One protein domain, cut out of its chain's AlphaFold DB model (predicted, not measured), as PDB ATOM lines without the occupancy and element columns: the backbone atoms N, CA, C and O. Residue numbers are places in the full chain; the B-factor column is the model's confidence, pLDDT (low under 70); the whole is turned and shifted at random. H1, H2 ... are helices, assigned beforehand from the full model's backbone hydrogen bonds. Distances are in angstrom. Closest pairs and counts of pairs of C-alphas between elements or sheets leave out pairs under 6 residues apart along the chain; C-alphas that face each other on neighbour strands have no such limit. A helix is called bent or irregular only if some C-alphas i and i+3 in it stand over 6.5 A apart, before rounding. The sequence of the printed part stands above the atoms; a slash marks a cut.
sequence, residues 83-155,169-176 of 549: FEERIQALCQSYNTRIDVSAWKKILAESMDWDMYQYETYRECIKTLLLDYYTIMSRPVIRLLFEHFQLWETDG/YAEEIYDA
ATOM      1  N   PHE A  83     -53.760  22.960  -0.508       76.75
ATOM      2  CA  PHE A  83     -53.452  23.374   0.860       76.75
ATOM      3  C   PHE A  83     -51.979  23.742   1.059       76.75
ATOM      4  O   PHE A  83     -51.699  24.762   1.689       76.75
ATOM      5  N   GLU A  84     -51.048  22.965   0.497       75.62
ATOM      6  CA  GLU A  84     -49.612  23.260   0.580       75.62
ATOM      7  C   GLU A  84     -49.288  24.587  -0.125       75.62
ATOM      8  O   GLU A  84     -48.630  25.455   0.453       75.62
ATOM      9  N   GLU A  85     -49.850  24.814  -1.319       80.44
ATOM     10  CA  GLU A  85     -49.709  26.078  -2.052       80.44
ATOM     11  C   GLU A  85     -50.317  27.261  -1.280       80.44
ATOM     12  O   GLU A  85     -49.702  28.329  -1.177       80.44
ATOM     13  N   ARG A  86     -51.491  27.077  -0.661       82.38
ATOM     14  CA  ARG A  86     -52.150  28.095   0.178       82.38
ATOM     15  C   ARG A  86     -51.345  28.437   1.427       82.38
ATOM     16  O   ARG A  86     -51.226  29.619   1.763       82.38
ATOM     17  N   ILE A  87     -50.791  27.438   2.108       83.62
ATOM     18  CA  ILE A  87     -49.904  27.628   3.259       83.62
ATOM     19  C   ILE A  87     -48.639  28.378   2.833       83.62
ATOM     20  O   ILE A  87     -48.251  29.362   3.472       83.62
ATOM     21  N   GLN A  88     -48.012  27.954   1.736       79.19
ATOM     22  CA  GLN A  88     -46.797  28.580   1.229       79.19
ATOM     23  C   GLN A  88     -47.051  30.045   0.852       79.19
ATOM     24  O   GLN A  88     -46.286  30.932   1.244       79.19
ATOM     25  N   ALA A  89     -48.163  30.329   0.170       81.31
ATOM     26  CA  ALA A  89     -48.588  31.686  -0.162       81.31
ATOM     27  C   ALA A  89     -48.828  32.541   1.093       81.31
ATOM     28  O   ALA A  89     -48.456  33.720   1.133       81.31
ATOM     29  N   LEU A  90     -49.403  31.950   2.145       82.50
ATOM     30  CA  LEU A  90     -49.630  32.632   3.411       82.50
ATOM     31  C   LEU A  90     -48.306  33.010   4.099       82.50
ATOM     32  O   LEU A  90     -48.201  34.123   4.625       82.50
ATOM     33  N   CYS A  91     -47.291  32.144   4.038       77.62
ATOM     34  CA  CYS A  91     -45.959  32.380   4.605       77.62
ATOM     35  C   CYS A  91     -45.110  33.394   3.825       77.62
ATOM     36  O   CYS A  91     -44.315  34.122   4.430       77.62
ATOM     37  N   GLN A  92     -45.294  33.489   2.503       75.75
ATOM     38  CA  GLN A  92     -44.594  34.465   1.657       75.75
ATOM     39  C   GLN A  92     -45.005  35.914   1.956       75.75
ATOM     40  O   GLN A  92     -44.228  36.847   1.738       75.75
ATOM     41  N   SER A  93     -46.220  36.129   2.465       80.62
ATOM     42  CA  SER A  93     -46.701  37.454   2.842       80.62
ATOM     43  C   SER A  93     -46.549  37.682   4.345       80.62
ATOM     44  O   SER A  93     -47.190  37.039   5.172       80.62
ATOM     45  N   TYR A  94     -45.741  38.682   4.705       81.81
ATOM     46  CA  TYR A  94     -45.512  39.082   6.094       81.81
ATOM     47  C   TYR A  94     -46.808  39.274   6.898       81.81
ATOM     48  O   TYR A  94     -46.954  38.715   7.982       81.81
ATOM     49  N   ASN A  95     -47.760  40.043   6.355       81.44
ATOM     50  CA  ASN A  95     -48.989  40.406   7.067       81.44
ATOM     51  C   ASN A  95     -49.854  39.185   7.378       81.44
ATOM     52  O   ASN A  95     -50.508  39.140   8.413       81.44
ATOM     53  N   THR A  96     -49.867  38.210   6.475       82.56
ATOM     54  CA  THR A  96     -50.676  37.001   6.618       82.56
ATOM     55  C   THR A  96     -49.967  35.969   7.487       82.56
ATOM     56  O   THR A  96     -50.614  35.352   8.324       82.56
ATOM     57  N   ARG A  97     -48.633  35.864   7.391       86.75
ATOM     58  CA  ARG A  97     -47.802  34.975   8.220       86.75
ATOM     59  C   ARG A  97     -47.985  35.216   9.718       86.75
ATOM     60  O   ARG A  97     -47.992  34.259  10.487       86.75
ATOM     61  N   ILE A  98     -48.145  36.471  10.134       87.19
ATOM     62  CA  ILE A  98     -48.319  36.839  11.550       87.19
ATOM     63  C   ILE A  98     -49.786  36.856  12.012       87.19
ATOM     64  O   ILE A  98     -50.030  36.933  13.220       87.19
ATOM     65  N   ASP A  99     -50.752  36.818  11.086       88.50
ATOM     66  CA  ASP A  99     -52.181  36.987  11.372       88.50
ATOM     67  C   ASP A  99     -52.868  35.656  11.688       88.50
ATOM     68  O   ASP A  99     -53.243  34.883  10.808       88.50
ATOM     69  N   VAL A 100     -53.131  35.439  12.975       92.19
ATOM     70  CA  VAL A 100     -53.861  34.275  13.500       92.19
ATOM     71  C   VAL A 100     -55.212  34.064  12.807       92.19
ATOM     72  O   VAL A 100     -55.642  32.925  12.635       92.19
ATOM     73  N   SER A 101     -55.907  35.133  12.412       91.50
ATOM     74  CA  SER A 101     -57.227  35.030  11.777       91.50
ATOM     75  C   SER A 101     -57.126  34.455  10.366       91.50
ATOM     76  O   SER A 101     -57.975  33.653   9.974       91.50
ATOM     77  N   ALA A 102     -56.078  34.829   9.625       89.94
ATOM     78  CA  ALA A 102     -55.789  34.279   8.306       89.94
ATOM     79  C   ALA A 102     -55.503  32.773   8.391       89.94
ATOM     80  O   ALA A 102     -56.099  31.997   7.644       89.94
ATOM     81  N   TRP A 103     -54.688  32.352   9.364       92.44
ATOM     82  CA  TRP A 103     -54.420  30.935   9.625       92.44
ATOM     83  C   TRP A 103     -55.686  30.163   9.997       92.44
ATOM     84  O   TRP A 103     -56.002  29.162   9.364       92.44
ATOM     85  N   LYS A 104     -56.478  30.660  10.959       91.75
ATOM     86  CA  LYS A 104     -57.747  30.019  11.350       91.75
ATOM     87  C   LYS A 104     -58.703  29.838  10.179       91.75
ATOM     88  O   LYS A 104     -59.405  28.836  10.124       91.75
ATOM     89  N   LYS A 105     -58.748  30.802   9.257       89.50
ATOM     90  CA  LYS A 105     -59.587  30.711   8.063       89.50
ATOM     91  C   LYS A 105     -59.145  29.558   7.159       89.50
ATOM     92  O   LYS A 105     -59.989  28.755   6.779       89.50
ATOM     93  N   ILE A 106     -57.848  29.454   6.863       86.75
ATOM     94  CA  ILE A 106     -57.320  28.387   6.000       86.75
ATOM     95  C   ILE A 106     -57.533  27.004   6.626       86.75
ATOM     96  O   ILE A 106     -58.004  26.112   5.928       86.75
ATOM     97  N   LEU A 107     -57.282  26.866   7.934       87.62
ATOM     98  CA  LEU A 107     -57.474  25.617   8.686       87.62
ATOM     99  C   LEU A 107     -58.953  25.210   8.842       87.62
ATOM    100  O   LEU A 107     -59.266  24.044   9.049       87.62
ATOM    101  N   ALA A 108     -59.885  26.168   8.793       83.19
ATOM    102  CA  ALA A 108     -61.320  25.885   8.876       83.19
ATOM    103  C   ALA A 108     -61.934  25.535   7.512       83.19
ATOM    104  O   ALA A 108     -62.881  24.756   7.445       83.19
ATOM    105  N   GLU A 109     -61.400  26.096   6.425       70.56
ATOM    106  CA  GLU A 109     -61.800  25.775   5.045       70.56
ATOM    107  C   GLU A 109     -61.412  24.343   4.633       70.56
ATOM    108  O   GLU A 109     -61.783  23.896   3.552       70.56
ATOM    109  N   SER A 110     -60.680  23.630   5.489       62.78
ATOM    110  CA  SER A 110     -60.040  22.350   5.212       62.78
ATOM    111  C   SER A 110     -60.508  21.218   6.147       62.78
ATOM    112  O   SER A 110     -59.807  20.236   6.338       62.78
ATOM    113  N   MET A 111     -61.706  21.338   6.735       59.44
ATOM    114  CA  MET A 111     -62.230  20.445   7.789       59.44
ATOM    115  C   MET A 111     -62.559  18.993   7.380       59.44
ATOM    116  O   MET A 111     -62.949  18.214   8.247       59.44
ATOM    117  N   ASP A 112     -62.379  18.610   6.116       67.50
ATOM    118  CA  ASP A 112     -62.743  17.284   5.593       67.50
ATOM    119  C   ASP A 112     -61.512  16.460   5.161       67.50
ATOM    120  O   ASP A 112     -61.578  15.703   4.192       67.50
ATOM    121  N   TRP A 113     -60.373  16.622   5.844       77.50
ATOM    122  CA  TRP A 113     -59.177  15.820   5.572       77.50
ATOM    123  C   TRP A 113     -59.381  14.359   5.948       77.50
ATOM    124  O   TRP A 113     -59.798  14.040   7.066       77.50
ATOM    125  N   ASP A 114     -59.025  13.460   5.036       81.19
ATOM    126  CA  ASP A 114     -58.800  12.076   5.422       81.19
ATOM    127  C   ASP A 114     -57.513  11.942   6.261       81.19
ATOM    128  O   ASP A 114     -56.695  12.859   6.360       81.19
ATOM    129  N   MET A 115     -57.339  10.785   6.902       77.81
ATOM    130  CA  MET A 115     -56.182  10.524   7.763       77.81
ATOM    131  C   MET A 115     -54.847  10.700   7.024       77.81
ATOM    132  O   MET A 115     -53.886  11.171   7.616       77.81
ATOM    133  N   TYR A 116     -54.775  10.366   5.734       77.50
ATOM    134  CA  TYR A 116     -53.538  10.497   4.963       77.50
ATOM    135  C   TYR A 116     -53.217  11.963   4.647       77.50
ATOM    136  O   TYR A 116     -52.062  12.380   4.750       77.50
ATOM    137  N   GLN A 117     -54.233  12.755   4.300       79.81
ATOM    138  CA  GLN A 117     -54.104  14.197   4.090       79.81
ATOM    139  C   GLN A 117     -53.677  14.906   5.374       79.81
ATOM    140  O   GLN A 117     -52.745  15.704   5.341       79.81
ATOM    141  N   TYR A 118     -54.304  14.579   6.508       84.44
ATOM    142  CA  TYR A 118     -53.935  15.154   7.802       84.44
ATOM    143  C   TYR A 118     -52.462  14.896   8.143       84.44
ATOM    144  O   TYR A 118     -51.755  15.855   8.444       84.44
ATOM    145  N   GLU A 119     -51.978  13.653   8.022       80.81
ATOM    146  CA  GLU A 119     -50.566  13.338   8.289       80.81
ATOM    147  C   GLU A 119     -49.619  14.046   7.314       80.81
ATOM    148  O   GLU A 119     -48.624  14.636   7.718       80.81
ATOM    149  N   THR A 120     -49.966  14.088   6.025       82.69
ATOM    150  CA  THR A 120     -49.161  14.810   5.025       82.69
ATOM    151  C   THR A 120     -49.034  16.298   5.380       82.69
ATOM    152  O   THR A 120     -47.959  16.892   5.283       82.69
ATOM    153  N   TYR A 121     -50.123  16.916   5.830       85.81
ATOM    154  CA  TYR A 121     -50.130  18.318   6.241       85.81
ATOM    155  C   TYR A 121     -49.463  18.564   7.575       85.81
ATOM    156  O   TYR A 121     -48.841  19.608   7.759       85.81
ATOM    157  N   ARG A 122     -49.552  17.603   8.484       86.75
ATOM    158  CA  ARG A 122     -48.828  17.625   9.740       86.75
ATOM    159  C   ARG A 122     -47.321  17.690   9.501       86.75
ATOM    160  O   ARG A 122     -46.675  18.579  10.058       86.75
ATOM    161  N   GLU A 123     -46.795  16.865   8.597       81.75
ATOM    162  CA  GLU A 123     -45.383  16.916   8.194       81.75
ATOM    163  C   GLU A 123     -45.018  18.237   7.509       81.75
ATOM    164  O   GLU A 123     -44.055  18.902   7.898       81.75
ATOM    165  N   CYS A 124     -45.850  18.702   6.574       83.25
ATOM    166  CA  CYS A 124     -45.664  20.006   5.929       83.25
ATOM    167  C   CYS A 124     -45.552  21.151   6.954       83.25
ATOM    168  O   CYS A 124     -44.705  22.042   6.835       83.25
ATOM    169  N   ILE A 125     -46.378  21.120   8.003       88.75
ATOM    170  CA  ILE A 125     -46.365  22.120   9.072       88.75
ATOM    171  C   ILE A 125     -45.112  22.022   9.941       88.75
ATOM    172  O   ILE A 125     -44.588  23.070  10.326       88.75
ATOM    173  N   LYS A 126     -44.592  20.822  10.225       85.50
ATOM    174  CA  LYS A 126     -43.314  20.664  10.940       85.50
ATOM    175  C   LYS A 126     -42.173  21.330  10.171       85.50
ATOM    176  O   LYS A 126     -41.470  22.173  10.737       85.50
ATOM    177  N   THR A 127     -42.036  21.034   8.876       83.00
ATOM    178  CA  THR A 127     -41.018  21.648   8.004       83.00
ATOM    179  C   THR A 127     -41.179  23.166   7.947       83.00
ATOM    180  O   THR A 127     -40.225  23.918   8.136       83.00
ATOM    181  N   LEU A 128     -42.411  23.642   7.774       86.69
ATOM    182  CA  LEU A 128     -42.707  25.067   7.730       86.69
ATOM    183  C   LEU A 128     -42.351  25.783   9.031       86.69
ATOM    184  O   LEU A 128     -41.815  26.892   9.010       86.69
ATOM    185  N   LEU A 129     -42.670  25.184  10.175       88.12
ATOM    186  CA  LEU A 129     -42.323  25.758  11.463       88.12
ATOM    187  C   LEU A 129     -40.806  25.839  11.615       88.12
ATOM    188  O   LEU A 129     -40.328  26.900  12.003       88.12
ATOM    189  N   LEU A 130     -40.051  24.806  11.232       81.75
ATOM    190  CA  LEU A 130     -38.582  24.842  11.227       81.75
ATOM    191  C   LEU A 130     -38.024  25.991  10.369       81.75
ATOM    192  O   LEU A 130     -37.095  26.690  10.791       81.75
ATOM    193  N   ASP A 131     -38.633  26.250   9.214       80.62
ATOM    194  CA  ASP A 131     -38.216  27.326   8.316       80.62
ATOM    195  C   ASP A 131     -38.541  28.720   8.880       80.62
ATOM    196  O   ASP A 131     -37.693  29.625   8.890       80.62
ATOM    197  N   TYR A 132     -39.765  28.902   9.390       85.44
ATOM    198  CA  TYR A 132     -40.354  30.224   9.618       85.44
ATOM    199  C   TYR A 132     -40.518  30.636  11.085       85.44
ATOM    200  O   TYR A 132     -40.786  31.818  11.318       85.44
ATOM    201  N   TYR A 133     -40.333  29.762  12.084       87.31
ATOM    202  CA  TYR A 133     -40.635  30.096  13.491       87.31
ATOM    203  C   TYR A 133     -39.924  31.365  13.986       87.31
ATOM    204  O   TYR A 133     -40.498  32.162  14.724       87.31
ATOM    205  N   THR A 134     -38.701  31.617  13.506       88.44
ATOM    206  CA  THR A 134     -37.918  32.814  13.871       88.44
ATOM    207  C   THR A 134     -38.529  34.139  13.397       88.44
ATOM    208  O   THR A 134     -38.173  35.201  13.906       88.44
ATOM    209  N   ILE A 135     -39.442  34.092  12.422       87.88
ATOM    210  CA  ILE A 135     -40.092  35.254  11.795       87.88
ATOM    211  C   ILE A 135     -41.627  35.144  11.801       87.88
ATOM    212  O   ILE A 135     -42.313  35.863  11.062       87.88
ATOM    213  N   MET A 136     -42.160  34.252  12.639       89.56
ATOM    214  CA  MET A 136     -43.581  33.981  12.837       89.56
ATOM    215  C   MET A 136     -44.013  34.407  14.246       89.56
ATOM    216  O   MET A 136     -43.205  34.478  15.170       89.56
ATOM    217  N   SER A 137     -45.295  34.734  14.416       91.50
ATOM    218  CA  SER A 137     -45.824  35.129  15.721       91.50
ATOM    219  C   SER A 137     -46.096  33.901  16.599       91.50
ATOM    220  O   SER A 137     -46.651  32.903  16.135       91.50
ATOM    221  N   ARG A 138     -45.760  33.980  17.896       93.06
ATOM    222  CA  ARG A 138     -46.040  32.912  18.877       93.06
ATOM    223  C   ARG A 138     -47.506  32.439  18.842       93.06
ATOM    224  O   ARG A 138     -47.722  31.230  18.883       93.06
ATOM    225  N   PRO A 139     -48.526  33.318  18.740       93.50
ATOM    226  CA  PRO A 139     -49.917  32.873  18.647       93.50
ATOM    227  C   PRO A 139     -50.220  31.987  17.431       93.50
ATOM    228  O   PRO A 139     -51.021  31.064  17.548       93.50
ATOM    229  N   VAL A 140     -49.587  32.248  16.281       94.12
ATOM    230  CA  VAL A 140     -49.713  31.392  15.093       94.12
ATOM    231  C   VAL A 140     -49.027  30.052  15.329       94.12
ATOM    232  O   VAL A 140     -49.637  29.018  15.092       94.12
ATOM    233  N   ILE A 141     -47.795  30.063  15.848       95.00
ATOM    234  CA  ILE A 141     -47.053  28.832  16.147       95.00
ATOM    235  C   ILE A 141     -47.881  27.929  17.069       95.00
ATOM    236  O   ILE A 141     -48.109  26.765  16.761       95.00
ATOM    237  N   ARG A 142     -48.411  28.479  18.168       95.44
ATOM    238  CA  ARG A 142     -49.221  27.711  19.127       95.44
ATOM    239  C   ARG A 142     -50.516  27.177  18.524       95.44
ATOM    240  O   ARG A 142     -50.889  26.052  18.835       95.44
ATOM    241  N   LEU A 143     -51.165  27.947  17.646       95.81
ATOM    242  CA  LEU A 143     -52.336  27.478  16.902       95.81
ATOM    243  C   LEU A 143     -51.996  26.246  16.055       95.81
ATOM    244  O   LEU A 143     -52.780  25.305  16.029       95.81
ATOM    245  N   LEU A 144     -50.848  26.251  15.375       94.25
ATOM    246  CA  LEU A 144     -50.412  25.130  14.540       94.25
ATOM    247  C   LEU A 144     -50.063  23.896  15.381       94.25
ATOM    248  O   LEU A 144     -50.507  22.802  15.047       94.25
ATOM    249  N   PHE A 145     -49.361  24.077  16.503       95.06
ATOM    250  CA  PHE A 145     -49.097  22.991  17.455       95.06
ATOM    251  C   PHE A 145     -50.380  22.343  17.977       95.06
ATOM    252  O   PHE A 145     -50.461  21.120  18.045       95.06
ATOM    253  N   GLU A 146     -51.372  23.157  18.343       94.62
ATOM    254  CA  GLU A 146     -52.658  22.678  18.855       94.62
ATOM    255  C   GLU A 146     -53.478  21.982  17.763       94.62
ATOM    256  O   GLU A 146     -54.012  20.901  17.992       94.62
ATOM    257  N   HIS A 147     -53.561  22.576  16.570       92.38
ATOM    258  CA  HIS A 147     -54.374  22.045  15.478       92.38
ATOM    259  C   HIS A 147     -53.846  20.708  14.943       92.38
ATOM    260  O   HIS A 147     -54.646  19.819  14.674       92.38
ATOM    261  N   PHE A 148     -52.522  20.573  14.813       90.56
ATOM    262  CA  PHE A 148     -51.868  19.382  14.258       90.56
ATOM    263  C   PHE A 148     -51.316  18.421  15.319       90.56
ATOM    264  O   PHE A 148     -50.630  17.458  14.976       90.56
ATOM    265  N   GLN A 149     -51.582  18.674  16.606       90.19
ATOM    266  CA  GLN A 149     -51.144  17.816  17.717       90.19
ATOM    267  C   GLN A 149     -49.639  17.502  17.637       90.19
ATOM    268  O   GLN A 149     -49.198  16.359  17.731       90.19
ATOM    269  N   LEU A 150     -48.822  18.538  17.430       90.38
ATOM    270  CA  LEU A 150     -47.382  18.383  17.158       90.38
ATOM    271  C   LEU A 150     -46.562  17.928  18.377       90.38
ATOM    272  O   LEU A 150     -45.367  17.687  18.257       90.38
ATOM    273  N   TRP A 151     -47.199  17.826  19.547       86.62
ATOM    274  CA  TRP A 151     -46.615  17.226  20.749       86.62
ATOM    275  C   TRP A 151     -46.797  15.711  20.819       86.62
ATOM    276  O   TRP A 151     -46.140  15.059  21.629       86.62
ATOM    277  N   GLU A 152     -47.718  15.158  20.034       81.44
ATOM    278  CA  GLU A 152     -47.967  13.724  20.012       81.44
ATOM    279  C   GLU A 152     -46.929  13.064  19.106       81.44
ATOM    280  O   GLU A 152     -46.755  13.450  17.953       81.44
ATOM    281  N   THR A 153     -46.189  12.093  19.629       63.62
ATOM    282  CA  THR A 153     -45.326  11.260  18.799       63.62
ATOM    283  C   THR A 153     -46.156  10.114  18.257       63.62
ATOM    284  O   THR A 153     -46.689   9.292  19.011       63.62
ATOM    285  N   ASP A 154     -46.276  10.046  16.936       55.97
ATOM    286  CA  ASP A 154     -46.835   8.870  16.295       55.97
ATOM    287  C   ASP A 154     -45.842   7.749  16.567       55.97
ATOM    288  O   ASP A 154     -44.700   7.810  16.125       55.97
ATOM    289  N   GLY A 155     -46.230   6.738  17.347       47.25
ATOM    290  CA  GLY A 155     -45.377   5.596  17.719       47.25
ATOM    291  C   GLY A 155     -44.961   4.696  16.540       47.25
ATOM    292  O   GLY A 155     -44.776   3.490  16.707       47.25
ATOM    293  N   TYR A 169     -36.267  20.712  18.232       78.44
ATOM    294  CA  TYR A 169     -36.581  22.142  18.215       78.44
ATOM    295  C   TYR A 169     -38.000  22.458  18.692       78.44
ATOM    296  O   TYR A 169     -38.310  23.636  18.858       78.44
ATOM    297  N   ALA A 170     -38.851  21.464  18.950       85.94
ATOM    298  CA  ALA A 170     -40.270  21.655  19.235       85.94
ATOM    299  C   ALA A 170     -40.497  22.607  20.418       85.94
ATOM    300  O   ALA A 170     -41.284  23.548  20.309       85.94
ATOM    301  N   GLU A 171     -39.740  22.436  21.506       87.62
ATOM    302  CA  GLU A 171     -39.771  23.350  22.654       87.62
ATOM    303  C   GLU A 171     -39.303  24.766  22.284       87.62
ATOM    304  O   GLU A 171     -39.975  25.742  22.612       87.62
ATOM    305  N   GLU A 172     -38.181  24.904  21.564       86.81
ATOM    306  CA  GLU A 172     -37.663  26.215  21.142       86.81
ATOM    307  C   GLU A 172     -38.659  26.948  20.225       86.81
ATOM    308  O   GLU A 172     -38.885  28.149  20.390       86.81
ATOM    309  N   ILE A 173     -39.281  26.223  19.294       90.12
ATOM    310  CA  ILE A 173     -40.293  26.730  18.369       90.12
ATOM    311  C   ILE A 173     -41.534  27.166  19.151       90.12
ATOM    312  O   ILE A 173     -41.990  28.300  19.000       90.12
ATOM    313  N   TYR A 174     -42.073  26.299  20.008       93.06
ATOM    314  CA  TYR A 174     -43.293  26.576  20.765       93.06
ATOM    315  C   TYR A 174     -43.138  27.756  21.738       93.06
ATOM    316  O   TYR A 174     -44.063  28.566  21.913       93.06
ATOM    317  N   ASP A 175     -41.951  27.889  22.333       89.38
ATOM    318  CA  ASP A 175     -41.601  28.969  23.254       89.38
ATOM    319  C   ASP A 175     -40.980  30.195  22.571       89.38
ATOM    320  O   ASP A 175     -40.545  31.128  23.263       89.38
ATOM    321  N   ALA A 176     -41.007  30.270  21.234       92.06
ATOM    322  CA  ALA A 176     -40.555  31.433  20.465       92.06
ATOM    323  C   ALA A 176     -41.094  32.740  21.072       92.06
ATOM    324  O   ALA A 176     -42.264  32.788  21.432       92.06
TER     325      ALA A 176
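What this domain is: This is residues 83 to 155 and 169 to 176 of the 549 residues of the protein "J domain-containing protein" of Listeria weihenstephanensis (UniProt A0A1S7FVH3). Four helices, H1, H3, H4 and H5, lie side by side as a small bundle, with H6 crossing H4 and H5 and short H2 at one end between H1 and H3. The ring is not fully closed, as H1 and H3 come close without clearly touching. The printed part has 81 residues with six named helices, H1 to H6 in chain order, and no named strand: all helix. It is compact, with a radius of gyration of the C-alphas of 11.9 A and spans of 31 by 27 by 17 A.

How they stand to each other: H4, residues 115 to 135, has a kink of 45 degrees near residue 129 and is irregular, C-alphas 131 and 134 being 7.8 A apart. With residues 125 to 133 alone it only just touches H5, residues 138 to 147, over 3 pairs of C-alphas within 8 A, the closest Tyr 133 and Ile 141 at 7.1 A; they form a helical hairpin, opposite ways at a shallow tilt of 14 degrees. H1, residues 83 to 92, only just touches H4 with 3 such pairs, closest Glu 84 and Cys 124 at 7.4 A, the same way at a shallow 7 degrees. H3, residues 100 to 108, touches H5, closest C-alphas Val 100 and Val 140 at 5.3 A, and is apart from H4. H6, residues 169 to 174, touches residues 129 to 134 of H4, about perpendicular at 81 degrees, closest C-alphas Tyr 133 and Ile 173 at 5.9 A. H2, residues 94 to 97, touches H1 and H3 only at the corner, only just, with 3 pairs each. Every O i to N i+4 pair is within hydrogen-bond range in H1, H3, H5 and H6, and 15 of 17 in H4; H2 is too short for one.

Where its parts are: H1 begins at C-alpha 83 (-53.452, 23.374, 0.860), and H6 ends at C-alpha 174 (-43.293, 26.576, 20.765). From first to last C-alpha H4 measures 29.8 A, H1 14.2 A and H5 14.1 A.

The domain as a whole: The C-alphas of Asn 95 and Gly 155, the farthest apart, are 36.6 A from each other. Residues 156 to 168 are not printed, and C-alphas 155 and 169 are 18.7 A apart across this cut. Of the links printed whole, none is long. Residues 110 to 112 and 153 to 155 have pLDDT under 70.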